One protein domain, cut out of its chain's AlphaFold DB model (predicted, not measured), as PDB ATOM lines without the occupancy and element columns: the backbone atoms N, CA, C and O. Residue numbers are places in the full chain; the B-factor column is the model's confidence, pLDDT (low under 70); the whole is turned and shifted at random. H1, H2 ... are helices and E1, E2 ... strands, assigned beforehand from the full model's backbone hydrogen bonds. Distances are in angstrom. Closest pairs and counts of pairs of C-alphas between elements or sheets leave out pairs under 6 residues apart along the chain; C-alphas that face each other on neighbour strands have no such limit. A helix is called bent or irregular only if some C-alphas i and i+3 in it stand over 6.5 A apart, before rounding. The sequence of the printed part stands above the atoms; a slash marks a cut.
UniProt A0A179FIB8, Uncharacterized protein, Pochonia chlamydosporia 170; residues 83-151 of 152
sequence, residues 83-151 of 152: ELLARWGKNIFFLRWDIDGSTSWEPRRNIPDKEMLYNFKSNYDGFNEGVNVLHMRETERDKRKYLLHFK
ATOM      1  N   GLU A  83     192.483 183.131 188.854       95.19
ATOM      2  CA  GLU A  83     191.843 184.432 188.673       95.19
ATOM      3  C   GLU A  83     192.901 185.543 188.635       95.19
ATOM      4  O   GLU A  83     193.812 185.574 189.462       95.19
ATOM      5  N   LEU A  84     192.786 186.484 187.690       94.62
ATOM      6  CA  LEU A  84     193.692 187.634 187.596       94.62
ATOM      7  C   LEU A  84     193.192 188.787 188.466       94.62
ATOM      8  O   LEU A  84     192.115 189.325 188.227       94.62
ATOM      9  N   LEU A  85     194.021 189.215 189.417       92.69
ATOM     10  CA  LEU A  85     193.684 190.250 190.396       92.69
ATOM     11  C   LEU A  85     194.366 191.590 190.102       92.69
ATOM     12  O   LEU A  85     193.774 192.656 190.260       92.69
ATOM     13  N   ALA A  86     195.632 191.562 189.683       92.81
ATOM     14  CA  ALA A  86     196.402 192.774 189.413       92.81
ATOM     15  C   ALA A  86     197.442 192.571 188.313       92.81
ATOM     16  O   ALA A  86     197.711 191.457 187.865       92.81
ATOM     17  N   ARG A  87     198.089 193.664 187.902       93.00
ATOM     18  CA  ARG A  87     199.291 193.593 187.070       93.00
ATOM     19  C   ARG A  87     200.338 194.606 187.488       93.00
ATOM     20  O   ARG A  87     200.022 195.733 187.860       93.00
ATOM     21  N   TRP A  88     201.593 194.222 187.310       88.50
ATOM     22  CA  TRP A  88     202.726 195.126 187.344       88.50
ATOM     23  C   TRP A  88     203.239 195.313 185.920       88.50
ATOM     24  O   TRP A  88     203.741 194.394 185.263       88.50
ATOM     25  N   GLY A  89     203.138 196.547 185.425       86.88
ATOM     26  CA  GLY A  89     203.581 196.880 184.077       86.88
ATOM     27  C   GLY A  89     202.802 196.092 183.021       86.88
ATOM     28  O   GLY A  89     201.569 196.050 183.034       86.88
ATOM     29  N   LYS A  90     203.519 195.511 182.053       87.44
ATOM     30  CA  LYS A  90     202.907 194.804 180.913       87.44
ATOM     31  C   LYS A  90     202.949 193.278 181.023       87.44
ATOM     32  O   LYS A  90     202.165 192.621 180.343       87.44
ATOM     33  N   ASN A  91     203.853 192.734 181.839       92.12
ATOM     34  CA  ASN A  91     204.292 191.342 181.718       92.12
ATOM     35  C   ASN A  91     204.253 190.543 183.024       92.12
ATOM     36  O   ASN A  91     204.662 189.388 182.998       92.12
ATOM     37  N   ILE A  92     203.807 191.127 184.135       94.38
ATOM     38  CA  ILE A  92     203.727 190.445 185.430       94.38
ATOM     39  C   ILE A  92     202.309 190.632 185.967       94.38
ATOM     40  O   ILE A  92     201.785 191.747 185.954       94.38
ATOM     41  N   PHE A  93     201.690 189.541 186.395       94.88
ATOM     42  CA  PHE A  93     200.300 189.479 186.822       94.88
ATOM     43  C   PHE A  93     200.221 188.906 188.227       94.88
ATOM     44  O   PHE A  93     200.926 187.956 188.539       94.88
ATOM     45  N   PHE A  94     199.388 189.502 189.067       94.69
ATOM     46  CA  PHE A  94     199.058 188.953 190.373       94.69
ATOM     47  C   PHE A  94     197.795 188.126 190.215       94.69
ATOM     48  O   PHE A  94     196.803 188.634 189.680       94.69
ATOM     49  N   LEU A  95     197.848 186.877 190.652       95.12
ATOM     50  CA  LEU A  95     196.751 185.940 190.499       95.12
ATOM     51  C   LEU A  95     196.407 185.247 191.808       95.12
ATOM     52  O   LEU A  95     197.209 185.233 192.743       95.12
ATOM     53  N   ARG A  96     195.204 184.683 191.843       95.88
ATOM     54  CA  ARG A  96     194.737 183.756 192.868       95.88
ATOM     55  C   ARG A  96     194.576 182.378 192.249       95.88
ATOM     56  O   ARG A  96     193.975 182.262 191.184       95.88
ATOM     57  N   TRP A  97     195.122 181.361 192.902       95.75
ATOM     58  CA  TRP A  97     194.993 179.971 192.487       95.75
ATOM     59  C   TRP A  97     193.649 179.410 192.949       95.75
ATOM     60  O   TRP A  97     193.292 179.547 194.119       95.75
ATOM     61  N   ASP A  98     192.917 178.744 192.057       94.81
ATOM     62  CA  ASP A  98     191.603 178.182 192.402       94.81
ATOM     63  C   ASP A  98     191.707 176.974 193.347       94.81
ATOM     64  O   ASP A  98     190.751 176.654 194.049       94.81
ATOM     65  N   ILE A  99     192.858 176.293 193.366       93.12
ATOM     66  CA  ILE A  99     193.057 175.060 194.140       93.12
ATOM     67  C   ILE A  99     193.105 175.303 195.653       93.12
ATOM     68  O   ILE A  99     192.521 174.536 196.415       93.12
ATOM     69  N   ASP A 100     193.798 176.351 196.090       93.25
ATOM     70  CA  ASP A 100     194.075 176.617 197.505       93.25
ATOM     71  C   ASP A 100     193.793 178.070 197.918       93.25
ATOM     72  O   ASP A 100     193.940 178.426 199.087       93.25
ATOM     73  N   GLY A 101     193.377 178.923 196.975       93.62
ATOM     74  CA  GLY A 101     193.140 180.343 197.210       93.62
ATOM     75  C   GLY A 101     194.412 181.146 197.475       93.62
ATOM     76  O   GLY A 101     194.316 182.336 197.793       93.62
ATOM     77  N   SER A 102     195.595 180.535 197.358       93.94
ATOM     78  CA  SER A 102     196.860 181.239 197.512       93.94
ATOM     79  C   SER A 102     197.054 182.239 196.372       93.94
ATOM     80  O   SER A 102     196.372 182.196 195.344       93.94
ATOM     81  N   THR A 103     197.972 183.185 196.555       94.94
ATOM     82  CA  THR A 103     198.211 184.244 195.570       94.94
ATOM     83  C   THR A 103     199.686 184.375 195.243       94.94
ATOM     84  O   THR A 103     200.516 184.404 196.155       94.94
ATOM     85  N   SER A 104     200.021 184.531 193.965       94.56
ATOM     86  CA  SER A 104     201.400 184.727 193.512       94.56
ATOM     87  C   SER A 104     201.491 185.702 192.337       94.56
ATOM     88  O   SER A 104     200.495 186.090 191.724       94.56
ATOM     89  N   TRP A 105     202.720 186.143 192.057       96.12
ATOM     90  CA  TRP A 105     203.042 186.938 190.878       96.12
ATOM     91  C   TRP A 105     203.589 186.040 189.777       96.12
ATOM     92  O   TRP A 105     204.668 185.473 189.928       96.12
ATOM     93  N   GLU A 106     202.903 186.001 188.640       95.81
ATOM     94  CA  GLU A 106     203.288 185.192 187.490       95.81
ATOM     95  C   GLU A 106     203.653 186.048 186.269       95.81
ATOM     96  O   GLU A 106     203.011 187.066 185.972       95.81
ATOM     97  N   PRO A 107     204.687 185.658 185.505       96.12
ATOM     98  CA  PRO A 107     204.995 186.294 184.241       96.12
ATOM     99  C   PRO A 107     203.938 185.949 183.184       96.12
ATOM    100  O   PRO A 107     203.420 184.839 183.113       96.12
ATOM    101  N   ARG A 108     203.713 186.872 182.246       95.00
ATOM    102  CA  ARG A 108     202.785 186.733 181.107       95.00
ATOM    103  C   ARG A 108     202.915 185.409 180.346       95.00
ATOM    104  O   ARG A 108     201.921 184.941 179.798       95.00
ATOM    105  N   ARG A 109     204.127 184.860 180.240       93.94
ATOM    106  CA  ARG A 109     204.406 183.611 179.510       93.94
ATOM    107  C   ARG A 109     203.773 182.375 180.164       93.94
ATOM    108  O   ARG A 109     203.515 181.421 179.449       93.94
ATOM    109  N   ASN A 110     203.493 182.431 181.468       93.81
ATOM    110  CA  ASN A 110     202.870 181.344 182.228       93.81
ATOM    111  C   ASN A 110     201.337 181.342 182.092       93.81
ATOM    112  O   ASN A 110     200.683 180.430 182.573       93.81
ATOM    113  N   ILE A 111     200.755 182.358 181.441       93.94
ATOM    114  CA  ILE A 111     199.308 182.491 181.246       93.94
ATOM    115  C   ILE A 111     199.012 182.298 179.752       93.94
ATOM    116  O   ILE A 111     199.075 183.266 178.974       93.94
ATOM    117  N   PRO A 112     198.759 181.056 179.304       93.12
ATOM    118  CA  PRO A 112     198.493 180.773 177.896       93.12
ATOM    119  C   PRO A 112     197.130 181.315 177.443       93.12
ATOM    120  O   PRO A 112     196.988 181.685 176.274       93.12
ATOM    121  N   ASP A 113     196.165 181.440 178.359       94.62
ATOM    122  CA  ASP A 113     194.813 181.919 178.073       94.62
ATOM    123  C   ASP A 113     194.807 183.399 177.642       94.62
ATOM    124  O   ASP A 113     195.011 184.334 178.424       94.62
ATOM    125  N   LYS A 114     194.590 183.617 176.342       94.75
ATOM    126  CA  LYS A 114     194.559 184.951 175.732       94.75
ATOM    127  C   LYS A 114     193.249 185.682 175.998       94.75
ATOM    128  O   LYS A 114     193.277 186.912 176.053       94.75
ATOM    129  N   GLU A 115     192.143 184.958 176.129       95.50
ATOM    130  CA  GLU A 115     190.822 185.538 176.350       95.50
ATOM    131  C   GLU A 115     190.733 186.088 177.770       95.50
ATOM    132  O   GLU A 115     190.400 187.259 177.953       95.50
ATOM    133  N   MET A 116     191.175 185.306 178.757       94.38
ATOM    134  CA  MET A 116     191.282 185.744 180.147       94.38
ATOM    135  C   MET A 116     192.081 187.048 180.266       94.38
ATOM    136  O   MET A 116     191.656 188.007 180.910       94.38
ATOM    137  N   LEU A 117     193.230 187.121 179.592       94.81
ATOM    138  CA  LEU A 117     194.074 188.314 179.597       94.81
ATOM    139  C   LEU A 117     193.450 189.506 178.874       94.81
ATOM    140  O   LEU A 117     193.716 190.647 179.254       94.81
ATOM    141  N   TYR A 118     192.690 189.268 177.806       94.81
ATOM    142  CA  TYR A 118     191.968 190.321 177.101       94.81
ATOM    143  C   TYR A 118     190.858 190.888 177.987       94.81
ATOM    144  O   TYR A 118     190.816 192.098 178.205       94.81
ATOM    145  N   ASN A 119     190.039 190.015 178.571       94.75
ATOM    146  CA  ASN A 119     188.957 190.384 179.477       94.75
ATOM    147  C   ASN A 119     189.495 191.135 180.696       94.75
ATOM    148  O   ASN A 119     188.989 192.202 181.032       94.75
ATOM    149  N   PHE A 120     190.582 190.645 181.298       93.56
ATOM    150  CA  PHE A 120     191.252 191.344 182.387       93.56
ATOM    151  C   PHE A 120     191.700 192.744 181.955       93.56
ATOM    152  O   PHE A 120     191.354 193.722 182.598       93.56
ATOM    153  N   LYS A 121     192.422 192.886 180.837       91.12
ATOM    154  CA  LYS A 121     192.928 194.200 180.393       91.12
ATOM    155  C   LYS A 121     191.830 195.205 180.062       91.12
ATOM    156  O   LYS A 121     192.055 196.391 180.280       91.12
ATOM    157  N   SER A 122     190.709 194.746 179.515       92.81
ATOM    158  CA  SER A 122     189.583 195.607 179.148       92.81
ATOM    159  C   SER A 122     188.825 196.129 180.369       92.81
ATOM    160  O   SER A 122     188.302 197.234 180.319       92.81
ATOM    161  N   ASN A 123     188.804 195.355 181.458       89.62
ATOM    162  CA  ASN A 123     188.042 195.669 182.670       89.62
ATOM    163  C   ASN A 123     188.915 196.155 183.842       89.62
ATOM    164  O   ASN A 123     188.394 196.516 184.895       89.62
ATOM    165  N   TYR A 124     190.244 196.107 183.715       89.62
ATOM    166  CA  TYR A 124     191.155 196.407 184.816       89.62
ATOM    167  C   TYR A 124     191.431 197.906 184.961       89.62
ATOM    168  O   TYR A 124     192.282 198.464 184.262       89.62
ATOM    169  N   ASP A 125     190.810 198.506 185.974       85.88
ATOM    170  CA  ASP A 125     190.969 199.919 186.351       85.88
ATOM    171  C   ASP A 125     192.024 200.160 187.448       85.88
ATOM    172  O   ASP A 125     192.127 201.245 188.020       85.88
ATOM    173  N   GLY A 126     192.852 199.153 187.739       82.75
ATOM    174  CA  GLY A 126     193.841 199.191 188.816       82.75
ATOM    175  C   GLY A 126     193.478 198.273 189.980       82.75
ATOM    176  O   GLY A 126     192.346 197.822 190.121       82.75
ATOM    177  N   PHE A 127     194.472 197.954 190.811       78.69
ATOM    178  CA  PHE A 127     194.257 197.096 191.971       78.69
ATOM    179  C   PHE A 127     193.547 197.886 193.070       78.69
ATOM    180  O   PHE A 127     194.074 198.893 193.544       78.69
ATOM    181  N   ASN A 128     192.360 197.430 193.468       72.25
ATOM    182  CA  ASN A 128     191.516 198.101 194.450       72.25
ATOM    183  C   ASN A 128     190.953 197.088 195.451       72.25
ATOM    184  O   ASN A 128     189.769 196.777 195.439       72.25
ATOM    185  N   GLU A 129     191.811 196.606 196.348       75.06
ATOM    186  CA  GLU A 129     191.426 195.741 197.476       75.06
ATOM    187  C   GLU A 129     191.031 196.580 198.704       75.06
ATOM    188  O   GLU A 129     191.474 196.357 199.827       75.06
ATOM    189  N   GLY A 130     190.317 197.684 198.475       77.50
ATOM    190  CA  GLY A 130     189.973 198.621 199.540       77.50
ATOM    191  C   GLY A 130     191.154 199.417 200.107       77.50
ATOM    192  O   GLY A 130     190.971 200.159 201.064       77.50
ATOM    193  N   VAL A 131     192.353 199.351 199.526       80.25
ATOM    194  CA  VAL A 131     193.503 200.155 199.973       80.25
ATOM    195  C   VAL A 131     193.611 201.431 199.144       80.25
ATOM    196  O   VAL A 131     193.798 201.382 197.933       80.25
ATOM    197  N   ASN A 132     193.550 202.590 199.794       79.81
ATOM    198  CA  ASN A 132     193.782 203.890 199.162       79.81
ATOM    199  C   ASN A 132     195.133 204.445 199.612       79.81
ATOM    200  O   ASN A 132     195.426 204.468 200.806       79.81
ATOM    201  N   VAL A 133     195.933 204.957 198.682       82.19
ATOM    202  CA  VAL A 133     197.122 205.748 199.023       82.19
ATOM    203  C   VAL A 133     196.678 207.194 199.215       82.19
ATOM    204  O   VAL A 133     196.337 207.870 198.250       82.19
ATOM    205  N   LEU A 134     196.665 207.673 200.458       86.38
ATOM    206  CA  LEU A 134     196.280 209.052 200.771       86.38
ATOM    207  C   LEU A 134     197.428 210.035 200.536       86.38
ATOM    208  O   LEU A 134     197.207 211.184 200.162       86.38
ATOM    209  N   HIS A 135     198.661 209.597 200.795       86.62
ATOM    210  CA  HIS A 135     199.837 210.447 200.668       86.62
ATOM    211  C   HIS A 135     201.087 209.631 200.343       86.62
ATOM    212  O   HIS A 135     201.262 208.512 200.828       86.62
ATOM    213  N   MET A 136     201.983 210.225 199.562       90.50
ATOM    214  CA  MET A 136     203.324 209.715 199.301       90.50
ATOM    215  C   MET A 136     204.317 210.814 199.661       90.50
ATOM    216  O   MET A 136     204.156 211.951 199.224       90.50
ATOM    217  N   ARG A 137     205.360 210.471 200.418       91.31
ATOM    218  CA  ARG A 137     206.517 211.349 200.609       91.31
ATOM    219  C   ARG A 137     207.802 210.633 200.232       91.31
ATOM    220  O   ARG A 137     208.046 209.502 200.660       91.31
ATOM    221  N   GLU A 138     208.640 211.324 199.478       89.69
ATOM    222  CA  GLU A 138     210.032 210.939 199.299       89.69
ATOM    223  C   GLU A 138     210.830 211.390 200.527       89.69
ATOM    224  O   GLU A 138     210.523 212.387 201.187       89.69
ATOM    225  N   THR A 139     211.810 210.587 200.911       83.69
ATOM    226  CA  THR A 139     212.727 210.881 202.011       83.69
ATOM    227  C   THR A 139     214.155 210.804 201.506       83.69
ATOM    228  O   THR A 139     214.418 210.238 200.445       83.69
ATOM    229  N   GLU A 140     215.084 211.381 202.266       82.69
ATOM    230  CA  GLU A 140     216.506 211.305 201.948       82.69
ATOM    231  C   GLU A 140     216.928 209.847 201.711       82.69
ATOM    232  O   GLU A 140     216.512 208.939 202.440       82.69
ATOM    233  N   ARG A 141     217.788 209.638 200.705       84.25
ATOM    234  CA  ARG A 141     218.260 208.321 200.229       84.25
ATOM    235  C   ARG A 141     217.240 207.511 199.412       84.25
ATOM    236  O   ARG A 141     217.223 206.290 199.535       84.25
ATOM    237  N   ASP A 142     216.415 208.171 198.597       81.75
ATOM    238  CA  ASP A 142     215.507 207.524 197.623       81.75
ATOM    239  C   ASP A 142     214.498 206.546 198.264       81.75
ATOM    240  O   ASP A 142     214.024 205.576 197.675       81.75
ATOM    241  N   LYS A 143     214.167 206.787 199.537       85.44
ATOM    242  CA  LYS A 143     213.193 205.985 200.279       85.44
ATOM    243  C   LYS A 143     211.823 206.636 200.171       85.44
ATOM    244  O   LYS A 143     211.660 207.807 200.513       85.44
ATOM    245  N   ARG A 144     210.817 205.862 199.768       89.19
ATOM    246  CA  ARG A 144     209.420 206.310 199.696       89.19
ATOM    247  C   ARG A 144     208.647 205.862 200.933       89.19
ATOM    248  O   ARG A 144     208.765 204.715 201.359       89.19
ATOM    249  N   LYS A 145     207.852 206.765 201.512       88.69
ATOM    250  CA  LYS A 145     206.867 206.449 202.557       88.69
ATOM    251  C   LYS A 145     205.466 206.701 202.017       88.69
ATOM    252  O   LYS A 145     205.228 207.729 201.384       88.69
ATOM    253  N   TYR A 146     204.549 205.790 202.323       88.25
ATOM    254  CA  TYR A 146     203.158 205.839 201.883       88.25
ATOM    255  C   TYR A 146     202.235 205.897 203.099       88.25
ATOM    256  O   TYR A 146     202.431 205.157 204.061       88.25
ATOM    257  N   LEU A 147     201.234 206.774 203.051       87.56
ATOM    258  CA  LEU A 147     200.105 206.765 203.971       87.56
ATOM    259  C   LEU A 147     198.965 206.004 203.299       87.56
ATOM    260  O   LEU A 147     198.470 206.430 202.255       87.56
ATOM    261  N   LEU A 148     198.580 204.881 203.895       89.75
ATOM    262  CA  LEU A 148     197.550 203.992 203.375       89.75
ATOM    263  C   LEU A 148     196.267 204.138 204.197       89.75
ATOM    264  O   LEU A 148     196.321 204.315 205.412       89.75
ATOM    265  N   HIS A 149     195.123 204.029 203.533       84.25
ATOM    266  CA  HIS A 149     193.807 203.926 204.147       84.25
ATOM    267  C   HIS A 149     193.122 202.656 203.662       84.25
ATOM    268  O   HIS A 149     192.795 202.543 202.480       84.25
ATOM    269  N   PHE A 150     192.909 201.726 204.585       86.00
ATOM    270  CA  PHE A 150     192.222 200.465 204.346       86.00
ATOM    271  C   PHE A 150     190.721 200.669 204.583       86.00
ATOM    272  O   PHE A 150     190.323 201.086 205.668       86.00
ATOM    273  N   LYS A 151     189.902 200.412 203.560       81.19
ATOM    274  CA  LYS A 151     188.444 200.320 203.672       81.19
ATOM    275  C   LYS A 151     188.128 199.010 204.397       81.19
ATOM    276  O   LYS A 151     188.654 197.970 204.009       81.19
TER     277      LYS A 151
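AT A GLANCE: This is residues 83 to 151 of the 152 residues of an uncharacterized protein of Pochonia chlamydosporia 170 (UniProt A0A179FIB8). Two separate parts are joined by one strand of chain: a small three-stranded sheet with a helix, H1, crossing over its edge strand E1, and, set away from that sheet, a long, bent two-stranded hairpin of E4 and E5. The 69 printed residues hold one named helix and five named strands, in the order E1 E2 E3 H1 E4 E5, class mixed. Both sheets, E1 - E2 - E3 and E4 - E5, are antiparallel. The whole is loose, with a radius of gyration of the C-alphas of 15.1 A, and elongated, spanning 43 by 27 by 25 A.

HOW THE PARTS SIT: E1, residues 83 to 88, E2, residues 92 to 97, and E3, residues 103 to 107, form a meander, each strand the antiparallel neighbour of the one before. E1 and E2 are a hairpin, with N 85 and O 94 at 2.9 A. E2 and E3 are a hairpin, with N 93 and O 106 at 2.8 A. H1, residues 114 to 123, is on this sheet at a height over the sheet of 9.8 A, on a local plane fitted to only just enough C-alphas, 6. It lies over E1 and runs across the strands, at 69 degrees to E1 on the local plane; their closest C-alphas, of Leu 84 and Phe 120, are 6.8 A apart. Every O i to N i+4 pair in H1 is within hydrogen-bond range. E4, residues 131 to 139, and E5, residues 143 to 150, are a hairpin, with N 137 and O 145 at 2.9 A. Both are apart from E1, E2 and E3.

IN THESE COORDINATES: E1 begins at C-alpha 83 (191.843, 184.432, 188.673). E4 and E5 each measure 22.1 A from first to last C-alpha, and E4 bends by 62 degrees at residue 134. E5 ends at C-alpha 150 (192.222, 200.465, 204.346).

THE WHOLE: The C-alphas of Glu 115 and Glu 140, the two farthest apart, are 44.5 A apart. The printed part has no cut, no link is long, and no printed residue is under 70 in pLDDT.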